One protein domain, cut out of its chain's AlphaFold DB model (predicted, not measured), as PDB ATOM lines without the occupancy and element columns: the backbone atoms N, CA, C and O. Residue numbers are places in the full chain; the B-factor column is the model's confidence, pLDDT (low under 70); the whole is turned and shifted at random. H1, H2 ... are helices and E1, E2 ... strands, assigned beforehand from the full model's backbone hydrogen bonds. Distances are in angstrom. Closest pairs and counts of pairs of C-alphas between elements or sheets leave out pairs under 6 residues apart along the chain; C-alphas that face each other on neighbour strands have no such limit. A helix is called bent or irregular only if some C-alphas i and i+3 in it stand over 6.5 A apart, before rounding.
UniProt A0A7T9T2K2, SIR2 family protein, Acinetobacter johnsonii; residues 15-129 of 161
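AT A GLANCE: This is residues 15 to 129 of the 161 residues of the protein "SIR2 family protein" of Acinetobacter johnsonii (UniProt A0A7T9T2K2). A strongly twisted sheet of four strands has the two arms of bent helix H3 over its strand E4, and H2 packs crosswise on H3a with residues 39 to 43. H1 makes a corner beyond H2, and residues 122 to 129 stick out. The printed part has 115 residues, class mixed, in the order H1 H2 E1 H3 E2 E3 E4 H4; the mixed sheet runs E1 E2 E4 E3. It is only just compact, close to loose, with radius of gyration of the C-alphas 15.7 A and spans of 43 by 39 by 33 A.

IN THESE COORDINATES: H1, residues 21 to 30, begins at C-alpha 21 (119.050, 133.784, 113.350). H2, residues 32 to 44, measures 18.5 A; E1 is residues 47 to 50. H3, residues 57 to 81, was assigned as one helix by its hydrogen bonds but is bent, C-alphas 69 and 72 being 9.4 A apart. H3a is residues 57 to 69, 18.4 A; H3b, residues 72 to 81, is irregular, C-alphas 73 and 76 being 7.3 A apart. E2 is residues 82 to 87; E3, residues 95 to 103, measures 24.0 A, and E4, residues 106 to 115, 26.5 A. H4, residues 119 to 126, ends at C-alpha 126 (117.448, 171.232, 117.807).

HOW THE PARTS SIT: H1 and H2 meet only through their link. H2 touches H3a, closest C-alphas Ile 39 and Ile 66, 6.0 A, only just about perpendicular at 71 degrees. E1, H3 and E2 form a strand-helix-strand unit, parallel neighbour strands joined through a helix, with a right-handed crossover; N 49 and O 83 are 2.8 A apart. H3a and the sheet make two layers, a helix on one face of a sheet, at a height of 7.9 A. H3b runs along E4, at 12 degrees on the local plane; their closest C-alphas, Arg 79 and Ile 110, are 4.3 A apart. E2 and E4 are parallel, N 84 to O 111 2.8 A; hairpin E3 and E4 is antiparallel, N 99 to O 110 3.0 A. H4 is not on the sheet. Every O i to N i+4 pair is within hydrogen-bond range in H1, H2, H3a and H4; H3b has 0 of 6, and 4 of 7 O i to N i+3 pairs.

THE WHOLE: The farthest C-alphas, Lys 30 and Glu 93, are 43.9 A apart. The printed part has no cut and no long link. pLDDT is under 70 at residues 69 to 74, 91 and 129.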
ATOM      1  N   GLN A  15     132.878 141.491 113.306       91.06
ATOM      2  CA  GLN A  15     132.633 140.389 114.243       91.06
ATOM      3  C   GLN A  15     131.542 140.709 115.274       91.06
ATOM      4  O   GLN A  15     130.988 139.797 115.878       91.06
ATOM      5  N   SER A  16     131.212 141.991 115.458       90.44
ATOM      6  CA  SER A  16     130.132 142.435 116.347       90.44
ATOM      7  C   SER A  16     128.739 142.407 115.704       90.44
ATOM      8  O   SER A  16     127.751 142.658 116.391       90.44
ATOM      9  N   MET A  17     128.649 142.177 114.389       92.69
ATOM     10  CA  MET A  17     127.401 142.278 113.630       92.69
ATOM     11  C   MET A  17     126.398 141.190 114.027       92.69
ATOM     12  O   MET A  17     126.755 140.024 114.152       92.69
ATOM     13  N   VAL A  18     125.123 141.569 114.150       90.88
ATOM     14  CA  VAL A  18     124.014 140.643 114.434       90.88
ATOM     15  C   VAL A  18     123.064 140.638 113.242       90.88
ATOM     16  O   VAL A  18     122.337 141.612 113.040       90.88
ATOM     17  N   LEU A  19     123.096 139.577 112.430       90.44
ATOM     18  CA  LEU A  19     122.373 139.529 111.150       90.44
ATOM     19  C   LEU A  19     121.574 138.240 110.945       90.44
ATOM     20  O   LEU A  19     120.488 138.289 110.372       90.44
ATOM     21  N   THR A  20     122.107 137.101 111.381       91.94
ATOM     22  CA  THR A  20     121.515 135.773 111.174       91.94
ATOM     23  C   THR A  20     120.742 135.300 112.401       91.94
ATOM     24  O   THR A  20     121.003 135.752 113.513       91.94
ATOM     25  N   ASP A  21     119.826 134.342 112.232       89.81
ATOM     26  CA  ASP A  21     119.050 133.784 113.350       89.81
ATOM     27  C   ASP A  21     119.937 133.244 114.486       89.81
ATOM     28  O   ASP A  21     119.614 133.416 115.664       89.81
ATOM     29  N   SER A  22     121.082 132.633 114.151       91.56
ATOM     30  CA  SER A  22     122.066 132.202 115.149       91.56
ATOM     31  C   SER A  22     122.672 133.378 115.907       91.56
ATOM     32  O   SER A  22     122.791 133.298 117.127       91.56
ATOM     33  N   ASP A  23     122.980 134.485 115.225       89.69
ATOM     34  CA  ASP A  23     123.517 135.681 115.882       89.69
ATOM     35  C   ASP A  23     122.489 136.277 116.843       89.69
ATOM     36  O   ASP A  23     122.841 136.679 117.946       89.69
ATOM     37  N   TYR A  24     121.211 136.316 116.451       85.94
ATOM     38  CA  TYR A  24     120.134 136.811 117.313       85.94
ATOM     39  C   TYR A  24     119.961 135.950 118.564       85.94
ATOM     40  O   TYR A  24     119.762 136.488 119.655       85.94
ATOM     41  N   LYS A  25     120.057 134.623 118.429       86.19
ATOM     42  CA  LYS A  25     119.992 133.710 119.574       86.19
ATOM     43  C   LYS A  25     121.150 133.963 120.541       86.19
ATOM     44  O   LYS A  25     120.917 134.223 121.720       86.19
ATOM     45  N   ASP A  26     122.372 133.979 120.019       86.31
ATOM     46  CA  ASP A  26     123.586 134.260 120.782       86.31
ATOM     47  C   ASP A  26     123.545 135.640 121.452       86.31
ATOM     48  O   ASP A  26     123.927 135.794 122.616       86.31
ATOM     49  N   PHE A  27     123.070 136.653 120.726       83.56
ATOM     50  CA  PHE A  27     122.940 138.016 121.218       83.56
ATOM     51  C   PHE A  27     121.946 138.093 122.378       83.56
ATOM     52  O   PHE A  27     122.277 138.662 123.418       83.56
ATOM     53  N   ASN A  28     120.762 137.501 122.230       78.75
ATOM     54  CA  ASN A  28     119.726 137.527 123.261       78.75
ATOM     55  C   ASN A  28     120.155 136.775 124.530       78.75
ATOM     56  O   ASN A  28     119.882 137.246 125.634       78.75
ATOM     57  N   GLU A  29     120.870 135.654 124.393       79.62
ATOM     58  CA  GLU A  29     121.402 134.897 125.534       79.62
ATOM     59  C   GLU A  29     122.488 135.681 126.292       79.62
ATOM     60  O   GLU A  29     122.499 135.705 127.524       79.62
ATOM     61  N   LYS A  30     123.390 136.362 125.573       77.25
ATOM     62  CA  LYS A  30     124.543 137.059 126.172       77.25
ATOM     63  C   LYS A  30     124.212 138.457 126.701       77.25
ATOM     64  O   LYS A  30     124.906 138.948 127.589       77.25
ATOM     65  N   ASN A  31     123.169 139.112 126.184       73.38
ATOM     66  CA  ASN A  31     122.922 140.544 126.404       73.38
ATOM     67  C   ASN A  31     121.639 140.859 127.190       73.38
ATOM     68  O   ASN A  31     121.094 141.957 127.065       73.38
ATOM     69  N   ALA A  32     121.189 139.953 128.063       74.44
ATOM     70  CA  ALA A  32     120.024 140.179 128.928       74.44
ATOM     71  C   ALA A  32     120.094 141.509 129.714       74.44
ATOM     72  O   ALA A  32     119.083 142.190 129.887       74.44
ATOM     73  N   TYR A  33     121.296 141.925 130.134       77.44
ATOM     74  CA  TYR A  33     121.523 143.214 130.799       77.44
ATOM     75  C   TYR A  33     121.282 144.428 129.886       77.44
ATOM     76  O   TYR A  33     120.725 145.437 130.315       77.44
ATOM     77  N   LEU A  34     121.693 144.359 128.616       76.88
ATOM     78  CA  LEU A  34     121.443 145.439 127.662       76.88
ATOM     79  C   LEU A  34     119.942 145.568 127.392       76.88
ATOM     80  O   LEU A  34     119.416 146.678 127.390       76.88
ATOM     81  N   ALA A  35     119.260 144.434 127.211       74.88
ATOM     82  CA  ALA A  35     117.818 144.399 127.006       74.88
ATOM     83  C   ALA A  35     117.070 145.035 128.189       74.88
ATOM     84  O   ALA A  35     116.229 145.908 127.980       74.88
ATOM     85  N   SER A  36     117.427 144.682 129.430       77.62
ATOM     86  CA  SER A  36     116.806 145.282 130.616       77.62
ATOM     87  C   SER A  36     117.092 146.780 130.734       77.62
ATOM     88  O   SER A  36     116.167 147.552 130.978       77.62
ATOM     89  N   LYS A  37     118.329 147.226 130.470       80.75
ATOM     90  CA  LYS A  37     118.685 148.655 130.465       80.75
ATOM     91  C   LYS A  37     117.877 149.446 129.430       80.75
ATOM     92  O   LYS A  37     117.412 150.543 129.733       80.75
ATOM     93  N   LEU A  38     117.690 148.901 128.226       80.75
ATOM     94  CA  LEU A  38     116.882 149.528 127.176       80.75
ATOM     95  C   LEU A  38     115.410 149.639 127.586       80.75
ATOM     96  O   LEU A  38     114.826 150.710 127.444       80.75
ATOM     97  N   ILE A  39     114.838 148.573 128.154       79.00
ATOM     98  CA  ILE A  39     113.464 148.581 128.677       79.00
ATOM     99  C   ILE A  39     113.302 149.690 129.724       79.00
ATOM    100  O   ILE A  39     112.377 150.493 129.619       79.00
ATOM    101  N   THR A  40     114.221 149.794 130.690       80.31
ATOM    102  CA  THR A  40     114.183 150.846 131.719       80.31
ATOM    103  C   THR A  40     114.228 152.245 131.108       80.31
ATOM    104  O   THR A  40     113.386 153.075 131.442       80.31
ATOM    105  N   ILE A  41     115.138 152.500 130.158       82.69
ATOM    106  CA  ILE A  41     115.223 153.799 129.466       82.69
ATOM    107  C   ILE A  41     113.885 154.157 128.808       82.69
ATOM    108  O   ILE A  41     113.468 155.311 128.859       82.69
ATOM    109  N   PHE A  42     113.200 153.183 128.208       80.81
ATOM    110  CA  PHE A  42     111.963 153.415 127.459       80.81
ATOM    111  C   PHE A  42     110.766 153.668 128.383       80.81
ATOM    112  O   PHE A  42     109.821 154.363 128.009       80.81
ATOM    113  N   VAL A  43     110.808 153.125 129.600       79.25
ATOM    114  CA  VAL A  43     109.812 153.389 130.644       79.25
ATOM    115  C   VAL A  43     110.053 154.744 131.315       79.25
ATOM    116  O   VAL A  43     109.092 155.417 131.680       79.25
ATOM    117  N   GLU A  44     111.306 155.164 131.482       81.75
ATOM    118  CA  GLU A  44     111.658 156.371 132.246       81.75
ATOM    119  C   GLU A  44     111.759 157.646 131.401       81.75
ATOM    120  O   GLU A  44     111.643 158.757 131.932       81.75
ATOM    121  N   HIS A  45     112.006 157.519 130.097       84.56
ATOM    122  CA  HIS A  45     112.299 158.649 129.222       84.56
ATOM    123  C   HIS A  45     111.494 158.600 127.920       84.56
ATOM    124  O   HIS A  45     111.256 157.519 127.385       84.56
ATOM    125  N   PRO A  46     111.141 159.766 127.345       88.19
ATOM    126  CA  PRO A  46     110.608 159.819 125.995       88.19
ATOM    127  C   PRO A  46     111.615 159.339 124.953       88.19
ATOM    128  O   PRO A  46     112.726 159.861 124.844       88.19
ATOM    129  N   VAL A  47     111.188 158.366 124.156       89.69
ATOM    130  CA  VAL A  47     111.928 157.731 123.072       89.69
ATOM    131  C   VAL A  47     111.209 157.998 121.759       89.69
ATOM    132  O   VAL A  47     110.005 157.775 121.620       89.69
ATOM    133  N   ILE A  48     111.976 158.473 120.778       92.38
ATOM    134  CA  ILE A  48     111.483 158.753 119.431       92.38
ATOM    135  C   ILE A  48     112.006 157.679 118.481       92.38
ATOM    136  O   ILE A  48     113.211 157.569 118.254       92.38
ATOM    137  N   PHE A  49     111.094 156.910 117.894       92.44
ATOM    138  CA  PHE A  49     111.386 155.893 116.892       92.44
ATOM    139  C   PHE A  49     111.345 156.521 115.496       92.44
ATOM    140  O   PHE A  49     110.284 156.925 115.016       92.44
ATOM    141  N   ILE A  50     112.506 156.604 114.841       92.19
ATOM    142  CA  ILE A  50     112.684 157.205 113.511       92.19
ATOM    143  C   ILE A  50     113.210 156.136 112.553       92.19
ATOM    144  O   ILE A  50     114.209 155.487 112.850       92.19
ATOM    145  N   GLY A  51     112.562 155.971 111.397       88.19
ATOM    146  CA  GLY A  51     113.004 155.016 110.371       88.19
ATOM    147  C   GLY A  51     112.635 153.555 110.651       88.19
ATOM    148  O   GLY A  51     113.136 152.670 109.966       88.19
ATOM    149  N   TYR A  52     111.747 153.304 111.615       87.19
ATOM    150  CA  TYR A  52     111.254 151.969 111.953       87.19
ATOM    151  C   TYR A  52     109.797 151.788 111.544       87.19
ATOM    152  O   TYR A  52     108.983 152.706 111.650       87.19
ATOM    153  N   SER A  53     109.458 150.571 111.118       84.50
ATOM    154  CA  SER A  53     108.065 150.172 110.937       84.50
ATOM    155  C   SER A  53     107.462 149.732 112.268       84.50
ATOM    156  O   SER A  53     108.087 148.990 113.021       84.50
ATOM    157  N   LEU A  54     106.192 150.073 112.503       79.44
ATOM    158  CA  LEU A  54     105.389 149.504 113.599       79.44
ATOM    159  C   LEU A  54     105.224 147.976 113.484       79.44
ATOM    160  O   LEU A  54     104.829 147.305 114.432       79.44
ATOM    161  N   THR A  55     105.503 147.413 112.305       82.94
ATOM    162  CA  THR A  55     105.431 145.971 112.048       82.94
ATOM    163  C   THR A  55     106.743 145.229 112.297       82.94
ATOM    164  O   THR A  55     106.751 144.009 112.148       82.94
ATOM    165  N   ASP A  56     107.825 145.936 112.628       87.06
ATOM    166  CA  ASP A  56     109.145 145.357 112.876       87.06
ATOM    167  C   ASP A  56     109.121 144.403 114.086       87.06
ATOM    168  O   ASP A  56     108.526 144.711 115.120       87.06
ATOM    169  N   GLN A  57     109.740 143.227 113.947       83.75
ATOM    170  CA  GLN A  57     109.700 142.189 114.981       83.75
ATOM    171  C   GLN A  57     110.540 142.541 116.213       83.75
ATOM    172  O   GLN A  57     110.114 142.249 117.330       83.75
ATOM    173  N   ASN A  58     111.679 143.215 116.042       82.25
ATOM    174  CA  ASN A  58     112.508 143.659 117.164       82.25
ATOM    175  C   ASN A  58     111.762 144.719 117.978       82.25
ATOM    176  O   ASN A  58     111.715 144.646 119.206       82.25
ATOM    177  N   ILE A  59     111.104 145.663 117.295       84.81
ATOM    178  CA  ILE A  59     110.267 146.677 117.949       84.81
ATOM    179  C   ILE A  59     109.074 146.031 118.658       84.81
ATOM    180  O   ILE A  59     108.810 146.357 119.813       84.81
ATOM    181  N   LYS A  60     108.371 145.089 118.017       86.19
ATOM    182  CA  LYS A  60     107.256 144.369 118.650       86.19
ATOM    183  C   LYS A  60     107.691 143.601 119.893       86.19
ATOM    184  O   LYS A  60     107.033 143.703 120.922       86.19
ATOM    185  N   SER A  61     108.800 142.868 119.810       82.94
ATOM    186  CA  SER A  61     109.352 142.116 120.939       82.94
ATOM    187  C   SER A  61     109.710 143.041 122.106       82.94
ATOM    188  O   SER A  61     109.335 142.778 123.244       82.94
ATOM    189  N   LEU A  62     110.336 144.182 121.816       82.94
ATOM    190  CA  LEU A  62     110.692 145.183 122.818       82.94
ATOM    191  C   LEU A  62     109.467 145.808 123.495       82.94
ATOM    192  O   LEU A  62     109.415 145.916 124.719       82.94
ATOM    193  N   LEU A  63     108.462 146.189 122.708       84.06
ATOM    194  CA  LEU A  63     107.204 146.728 123.221       84.06
ATOM    195  C   LEU A  63     106.435 145.693 124.054       84.06
ATOM    196  O   LEU A  63     105.884 146.049 125.095       84.06
ATOM    197  N   HIS A  64     106.450 144.418 123.652       83.75
ATOM    198  CA  HIS A  64     105.904 143.321 124.452       83.75
ATOM    199  C   HIS A  64     106.597 143.228 125.819       83.75
ATOM    200  O   HIS A  64     105.927 143.212 126.852       83.75
ATOM    201  N   SER A  65     107.935 143.242 125.851       81.94
ATOM    202  CA  SER A  65     108.694 143.219 127.108       81.94
ATOM    203  C   SER A  65     108.367 144.410 128.011       81.94
ATOM    204  O   SER A  65     108.208 144.235 129.217       81.94
ATOM    205  N   ILE A  66     108.202 145.608 127.445       79.19
ATOM    206  CA  ILE A  66     107.798 146.802 128.202       79.19
ATOM    207  C   ILE A  66     106.387 146.634 128.779       79.19
ATOM    208  O   ILE A  66     106.176 146.909 129.961       79.19
ATOM    209  N   ALA A  67     105.435 146.143 127.982       78.94
ATOM    210  CA  ALA A  67     104.061 145.922 128.424       78.94
ATOM    211  C   ALA A  67     103.976 144.928 129.594       78.94
ATOM    212  O   ALA A  67     103.237 145.174 130.550       78.94
ATOM    213  N   LEU A  68     104.774 143.855 129.561       77.19
ATOM    214  CA  LEU A  68     104.889 142.906 130.671       77.19
ATOM    215  C   LEU A  68     105.443 143.560 131.947       77.19
ATOM    216  O   LEU A  68     104.995 143.236 133.046       77.19
ATOM    217  N   CYS A  69     106.402 144.481 131.817       68.81
ATOM    218  CA  CYS A  69     107.050 145.132 132.956       68.81
ATOM    219  C   CYS A  69     106.232 146.275 133.578       68.81
ATOM    220  O   CYS A  69     106.336 146.501 134.782       68.81
ATOM    221  N   SER A  70     105.454 147.029 132.794       67.25
ATOM    222  CA  SER A  70     104.788 148.243 133.294       67.25
ATOM    223  C   SER A  70     103.546 147.979 134.155       67.25
ATOM    224  O   SER A  70     103.203 148.831 134.977       67.25
ATOM    225  N   GLY A  71     102.890 146.819 134.020       65.25
ATOM    226  CA  GLY A  71     101.602 146.548 134.671       65.25
ATOM    227  C   GLY A  71     100.478 147.475 134.171       65.25
ATOM    228  O   GLY A  71     100.729 148.546 133.618       65.25
ATOM    229  N   GLN A  72      99.210 147.085 134.348       61.00
ATOM    230  CA  GLN A  72      98.071 147.822 133.767       61.00
ATOM    231  C   GLN A  72      97.979 149.294 134.219       61.00
ATOM    232  O   GLN A  72      97.528 150.136 133.448       61.00
ATOM    233  N   GLU A  73      98.454 149.637 135.421       61.00
ATOM    234  CA  GLU A  73      98.338 150.995 135.979       61.00
ATOM    235  C   GLU A  73      99.330 152.020 135.397       61.00
ATOM    236  O   GLU A  73      99.081 153.223 135.481       61.00
ATOM    237  N   ASN A  74     100.445 151.588 134.790       65.00
ATOM    238  CA  ASN A  74     101.433 152.507 134.200       65.00
ATOM    239  C   ASN A  74     101.427 152.524 132.667       65.00
ATOM    240  O   ASN A  74     102.190 153.291 132.081       65.00
ATOM    241  N   LEU A  75     100.569 151.737 132.006       71.75
ATOM    242  CA  LEU A  75     100.541 151.674 130.541       71.75
ATOM    243  C   LEU A  75     100.196 153.027 129.901       71.75
ATOM    244  O   LEU A  75     100.823 153.415 128.921       71.75
ATOM    245  N   GLU A  76      99.281 153.795 130.494       71.00
ATOM    246  CA  GLU A  76      98.932 155.133 129.992       71.00
ATOM    247  C   GLU A  76     100.108 156.118 130.055       71.00
ATOM    248  O   GLU A  76     100.242 156.985 129.190       71.00
ATOM    249  N   LYS A  77     101.018 155.957 131.028       72.25
ATOM    250  CA  LYS A  77     102.226 156.792 131.133       72.25
ATOM    251  C   LYS A  77     103.204 156.526 129.988       72.25
ATOM    252  O   LYS A  77     103.949 157.429 129.614       72.25
ATOM    253  N   LEU A  78     103.172 155.330 129.391       76.25
ATOM    254  CA  LEU A  78     104.007 155.002 128.233       76.25
ATOM    255  C   LEU A  78     103.626 155.804 126.988       76.25
ATOM    256  O   LEU A  78     104.481 156.010 126.132       76.25
ATOM    257  N   ARG A  79     102.384 156.302 126.887       76.12
ATOM    258  CA  ARG A  79     101.915 157.039 125.703       76.12
ATOM    259  C   ARG A  79     102.810 158.220 125.354       76.12
ATOM    260  O   ARG A  79     103.114 158.444 124.185       76.12
ATOM    261  N   ASP A  80     103.204 158.985 126.368       78.25
ATOM    262  CA  ASP A  80     104.043 160.167 126.180       78.25
ATOM    263  C   ASP A  80     105.532 159.806 126.072       78.25
ATOM    264  O   ASP A  80     106.326 160.621 125.600       78.25
ATOM    265  N   ASN A  81     105.892 158.566 126.424       87.69
ATOM    266  CA  ASN A  81     107.250 158.061 126.294       87.69
ATOM    267  C   ASN A  81     107.520 157.384 124.947       87.69
ATOM    268  O   ASN A  81     108.657 157.375 124.494       87.69
ATOM    269  N   LEU A  82     106.508 156.835 124.277       90.38
ATOM    270  CA  LEU A  82     106.675 156.099 123.025       90.38
ATOM    271  C   LEU A  82     106.175 156.932 121.840       90.38
ATOM    272  O   LEU A  82     104.978 156.979 121.550       90.38
ATOM    273  N   ILE A  83     107.104 157.590 121.142       92.94
ATOM    274  CA  ILE A  83     106.806 158.498 120.028       92.94
ATOM    275  C   ILE A  83     107.289 157.876 118.716       92.94
ATOM    276  O   ILE A  83     108.487 157.719 118.500       92.94
ATOM    277  N   PHE A  84     106.380 157.561 117.801       94.00
ATOM    278  CA  PHE A  84     106.705 156.959 116.509       94.00
ATOM    279  C   PHE A  84     106.605 157.971 115.378       94.00
ATOM    280  O   PHE A  84     105.594 158.656 115.245       94.00
ATOM    281  N   VAL A  85     107.630 158.027 114.529       94.38
ATOM    282  CA  VAL A  85     107.620 158.818 113.297       94.38
ATOM    283  C   VAL A  85     107.344 157.890 112.124       94.38
ATOM    284  O   VAL A  85     108.196 157.095 111.730       94.38
ATOM    285  N   ASN A  86     106.146 157.997 111.559       91.81
ATOM    286  CA  ASN A  86     105.719 157.198 110.425       91.81
ATOM    287  C   ASN A  86     105.630 158.044 109.156       91.81
ATOM    288  O   ASN A  86     105.036 159.124 109.148       91.81
ATOM    289  N   ARG A  87     106.180 157.514 108.059       89.88
ATOM    290  CA  ARG A  87     106.172 158.225 106.784       89.88
ATOM    291  C   ARG A  87     104.777 158.222 106.161       89.88
ATOM    292  O   ARG A  87     104.146 157.166 106.070       89.88
ATOM    293  N   LEU A  88     104.306 159.379 105.701       89.12
ATOM    294  CA  LEU A  88     103.101 159.452 104.872       89.12
ATOM    295  C   LEU A  88     103.381 158.768 103.525       89.12
ATOM    296  O   LEU A  88     104.374 159.061 102.862       89.12
ATOM    297  N   LYS A  89     102.524 157.825 103.120       82.38
ATOM    298  CA  LYS A  89     102.630 157.116 101.832       82.38
ATOM    299  C   LYS A  89     101.858 157.845 100.722       82.38
ATOM    300  O   LYS A  89     101.138 157.207  99.967       82.38
ATOM    301  N   GLY A  90     101.977 159.171 100.660       71.62
ATOM    302  CA  GLY A  90     101.319 160.008  99.648       71.62
ATOM    303  C   GLY A  90      99.887 160.451  99.968       71.62
ATOM    304  O   GLY A  90      99.386 161.329  99.280       71.62
ATOM    305  N   ASP A  91      99.264 159.924 101.027       67.38
ATOM    306  CA  ASP A  91      97.910 160.311 101.436       67.38
ATOM    307  C   ASP A  91      97.910 161.054 102.781       67.38
ATOM    308  O   ASP A  91      98.088 160.462 103.855       67.38
ATOM    309  N   GLY A  92      97.651 162.359 102.713       81.50
ATOM    310  CA  GLY A  92      97.276 163.199 103.849       81.50
ATOM    311  C   GLY A  92      98.320 164.223 104.281       81.50
ATOM    312  O   GLY A  92      99.448 164.241 103.808       81.50
ATOM    313  N   GLU A  93      97.904 165.070 105.218       90.44
ATOM    314  CA  GLU A  93      98.730 166.136 105.783       90.44
ATOM    315  C   GLU A  93      99.556 165.647 106.987       90.44
ATOM    316  O   GLU A  93      99.124 164.719 107.705       90.44
ATOM    317  N   PRO A  94     100.713 166.287 107.256       93.31
ATOM    318  CA  PRO A  94     101.479 166.064 108.470       93.31
ATOM    319  C   PRO A  94     100.623 166.276 109.719       93.31
ATOM    320  O   PRO A  94      99.935 167.287 109.863       93.31
ATOM    321  N   ARG A  95     100.657 165.317 110.646       94.38
ATOM    322  CA  ARG A  95      99.851 165.378 111.872       94.38
ATOM    323  C   ARG A  95     100.461 164.586 113.012       94.38
ATOM    324  O   ARG A  95     101.221 163.643 112.800       94.38
ATOM    325  N   ILE A  96     100.065 164.951 114.223       94.56
ATOM    326  CA  ILE A  96     100.369 164.215 115.447       94.56
ATOM    327  C   ILE A  96      99.048 163.690 115.997       94.56
ATOM    328  O   ILE A  96      98.104 164.457 116.171       94.56
ATOM    329  N   GLU A  97      98.977 162.394 116.264       93.75
ATOM    330  CA  GLU A  97      97.780 161.744 116.791       93.75
ATOM    331  C   GLU A  97      98.131 160.769 117.917       93.75
ATOM    332  O   GLU A  97      99.233 160.218 117.979       93.75
ATOM    333  N   ASN A  98      97.176 160.558 118.821       93.00
ATOM    334  CA  ASN A  98      97.251 159.461 119.777       93.00
ATOM    335  C   ASN A  98      96.838 158.179 119.055       93.00
ATOM    336  O   ASN A  98      95.837 158.159 118.338       93.00
ATOM    337  N   SER A  99      97.609 157.117 119.244       91.50
ATOM    338  CA  SER A  99      97.349 155.813 118.642       91.50
ATOM    339  C   SER A  99      97.689 154.708 119.640       91.50
ATOM    340  O   SER A  99      98.141 154.982 120.753       91.50
ATOM    341  N   SER A 100      97.465 153.457 119.263       89.44
ATOM    342  CA  SER A 100      97.884 152.304 120.048       89.44
ATOM    343  C   SER A 100      98.396 151.194 119.141       89.44
ATOM    344  O   SER A 100      97.988 151.060 117.986       89.44
ATOM    345  N   ILE A 101      99.326 150.407 119.670       87.88
ATOM    346  CA  ILE A 101      99.824 149.188 119.040       87.88
ATOM    347  C   ILE A 101      99.292 148.020 119.859       87.88
ATOM    348  O   ILE A 101      99.479 147.983 121.073       87.88
ATOM    349  N   THR A 102      98.646 147.062 119.204       87.25
ATOM    350  CA  THR A 102      98.201 145.831 119.864       87.25
ATOM    351  C   THR A 102      99.291 144.772 119.769       87.25
ATOM    352  O   THR A 102      99.702 144.412 118.663       87.25
ATOM    353  N   ILE A 103      99.729 144.254 120.916       83.25
ATOM    354  CA  ILE A 103     100.691 143.154 121.021       83.25
ATOM    355  C   ILE A 103     100.171 142.167 122.064       83.25
ATOM    356  O   ILE A 103      99.895 142.571 123.187       83.25
ATOM    357  N   ASP A 104      99.982 140.903 121.678       80.38
ATOM    358  CA  ASP A 104      99.476 139.824 122.546       80.38
ATOM    359  C   ASP A 104      98.246 140.228 123.378       80.38
ATOM    360  O   ASP A 104      98.173 140.042 124.589       80.38
ATOM    361  N   ASN A 105      97.262 140.824 122.695       82.06
ATOM    362  CA  ASN A 105      96.014 141.365 123.250       82.06
ATOM    363  C   ASN A 105      96.170 142.547 124.227       82.06
ATOM    364  O   ASN A 105      95.169 143.029 124.758       82.06
ATOM    365  N   VAL A 106      97.379 143.073 124.417       82.88
ATOM    366  CA  VAL A 106      97.632 144.303 125.171       82.88
ATOM    367  C   VAL A 106      97.702 145.481 124.203       82.88
ATOM    368  O   VAL A 106      98.451 145.455 123.226       82.88
ATOM    369  N   GLN A 107      96.916 146.527 124.460       85.94
ATOM    370  CA  GLN A 107      97.027 147.786 123.725       85.94
ATOM    371  C   GLN A 107      98.051 148.688 124.398       85.94
ATOM    372  O   GLN A 107      97.847 149.134 125.521       85.94
ATOM    373  N   ILE A 108      99.134 148.980 123.689       86.69
ATOM    374  CA  ILE A 108     100.185 149.884 124.141       86.69
ATOM    375  C   ILE A 108      99.909 151.254 123.526       86.69
ATOM    376  O   ILE A 108      99.962 151.377 122.296       86.69
ATOM    377  N   PRO A 109      99.589 152.283 124.325       88.50
ATOM    378  CA  PRO A 109      99.331 153.608 123.793       88.50
ATOM    379  C   PRO A 109     100.643 154.247 123.326       88.50
ATOM    380  O   PRO A 109     101.688 154.109 123.959       88.50
ATOM    381  N   ILE A 110     100.578 154.962 122.207       91.38
ATOM    382  CA  ILE A 110     101.715 155.644 121.589       91.38
ATOM    383  C   ILE A 110     101.309 157.034 121.101       91.38
ATOM    384  O   ILE A 110     100.138 157.310 120.814       91.38
ATOM    385  N   ARG A 111     102.304 157.896 120.914       93.50
ATOM    386  CA  ARG A 111     102.167 159.111 120.113       93.50
ATOM    387  C   ARG A 111     102.675 158.847 118.703       93.50
ATOM    388  O   ARG A 111     103.813 158.428 118.522       93.50
ATOM    389  N   LEU A 112     101.850 159.112 117.698       93.56
ATOM    390  CA  LEU A 112     102.189 158.876 116.300       93.56
ATOM    391  C   LEU A 112     102.317 160.208 115.559       93.56
ATOM    392  O   LEU A 112     101.356 160.963 115.436       93.56
ATOM    393  N   ILE A 113     103.514 160.486 115.055       94.25
ATOM    394  CA  ILE A 113     103.812 161.601 114.158       94.25
ATOM    395  C   ILE A 113     103.784 161.043 112.738       94.25
ATOM    396  O   ILE A 113     104.582 160.173 112.392       94.25
ATOM    397  N   LYS A 114     102.870 161.536 111.908       93.62
ATOM    398  CA  LYS A 114     102.807 161.217 110.483       93.62
ATOM    399  C   LYS A 114     103.350 162.396 109.696       93.62
ATOM    400  O   LYS A 114     102.831 163.496 109.840       93.62
ATOM    401  N   THR A 115     104.383 162.172 108.894       93.38
ATOM    402  CA  THR A 115     104.987 163.201 108.037       93.38
ATOM    403  C   THR A 115     105.755 162.554 106.889       93.38
ATOM    404  O   THR A 115     106.218 161.425 107.018       93.38
ATOM    405  N   ASP A 116     105.906 163.220 105.759       92.56
ATOM    406  CA  ASP A 116     106.864 162.873 104.703       92.56
ATOM    407  C   ASP A 116     108.139 163.734 104.756       92.56
ATOM    408  O   ASP A 116     109.175 163.304 104.241       92.56
ATOM    409  N   ASP A 117     108.079 164.873 105.453       91.81
ATOM    410  CA  ASP A 117     109.199 165.760 105.754       91.81
ATOM    411  C   ASP A 117     109.649 165.637 107.223       91.81
ATOM    412  O   ASP A 117     108.887 165.856 108.169       91.81
ATOM    413  N   PHE A 118     110.921 165.289 107.420       92.75
ATOM    414  CA  PHE A 118     111.538 165.117 108.737       92.75
ATOM    415  C   PHE A 118     112.194 166.410 109.245       92.75
ATOM    416  O   PHE A 118     112.545 166.489 110.425       92.75
ATOM    417  N   ILE A 119     112.338 167.440 108.399       93.56
ATOM    418  CA  ILE A 119     112.954 168.722 108.766       93.56
ATOM    419  C   ILE A 119     112.265 169.355 109.987       93.56
ATOM    420  O   ILE A 119     112.985 169.710 110.928       93.56
ATOM    421  N   PRO A 120     110.920 169.446 110.070       92.38
ATOM    422  CA  PRO A 120     110.254 170.033 111.231       92.38
ATOM    423  C   PRO A 120     110.566 169.292 112.536       92.38
ATOM    424  O   PRO A 120     110.703 169.914 113.589       92.38
ATOM    425  N   ILE A 121     110.735 167.966 112.470       92.81
ATOM    426  CA  ILE A 121     111.086 167.138 113.628       92.81
ATOM    427  C   ILE A 121     112.502 167.479 114.094       92.81
ATOM    428  O   ILE A 121     112.713 167.765 115.272       92.81
ATOM    429  N   TYR A 122     113.473 167.502 113.180       92.75
ATOM    430  CA  TYR A 122     114.856 167.824 113.530       92.75
ATOM    431  C   TYR A 122     115.009 169.257 114.048       92.75
ATOM    432  O   TYR A 122     115.751 169.477 115.004       92.75
ATOM    433  N   GLN A 123     114.262 170.216 113.495       93.38
ATOM    434  CA  GLN A 123     114.221 171.595 113.992       93.38
ATOM    435  C   GLN A 123     113.586 171.706 115.384       93.38
ATOM    436  O   GLN A 123     114.020 172.515 116.204       93.38
ATOM    437  N   ALA A 124     112.549 170.918 115.675       91.00
ATOM    438  CA  ALA A 124     111.968 170.871 117.013       91.00
ATOM    439  C   ALA A 124     112.972 170.298 118.025       91.00
ATOM    440  O   ALA A 124     113.160 170.868 119.100       91.00
ATOM    441  N   LEU A 125     113.676 169.223 117.655       88.88
ATOM    442  CA  LEU A 125     114.708 168.608 118.492       88.88
ATOM    443  C   LEU A 125     115.927 169.515 118.690       88.88
ATOM    444  O   LEU A 125     116.500 169.526 119.776       88.88
ATOM    445  N   SER A 126     116.310 170.314 117.689       89.00
ATOM    446  CA  SER A 126     117.448 171.232 117.807       89.00
ATOM    447  C   SER A 126     117.188 172.394 118.767       89.00
ATOM    448  O   SER A 126     118.134 172.962 119.300       89.00
ATOM    449  N   LYS A 127     115.919 172.756 118.991       88.62
ATOM    450  CA  LYS A 127     115.518 173.787 119.964       88.62
ATOM    451  C   LYS A 127     115.542 173.281 121.407       88.62
ATOM    452  O   LYS A 127     115.357 174.070 122.329       88.62
ATOM    453  N   PHE A 128     115.729 171.980 121.619       78.94
ATOM    454  CA  PHE A 128     115.771 171.413 122.955       78.94
ATOM    455  C   PHE A 128     117.094 171.760 123.647       78.94
ATOM    456  O   PHE A 128     118.137 171.152 123.395       78.94
ATOM    457  N   GLU A 129     117.049 172.724 124.563       69.75
ATOM    458  CA  GLU A 129     118.170 173.011 125.451       69.75
ATOM    459  C   GLU A 129     118.285 171.909 126.508       69.75
ATOM    460  O   GLU A 129     117.401 171.711 127.348       69.75
TER     461      GLU A 129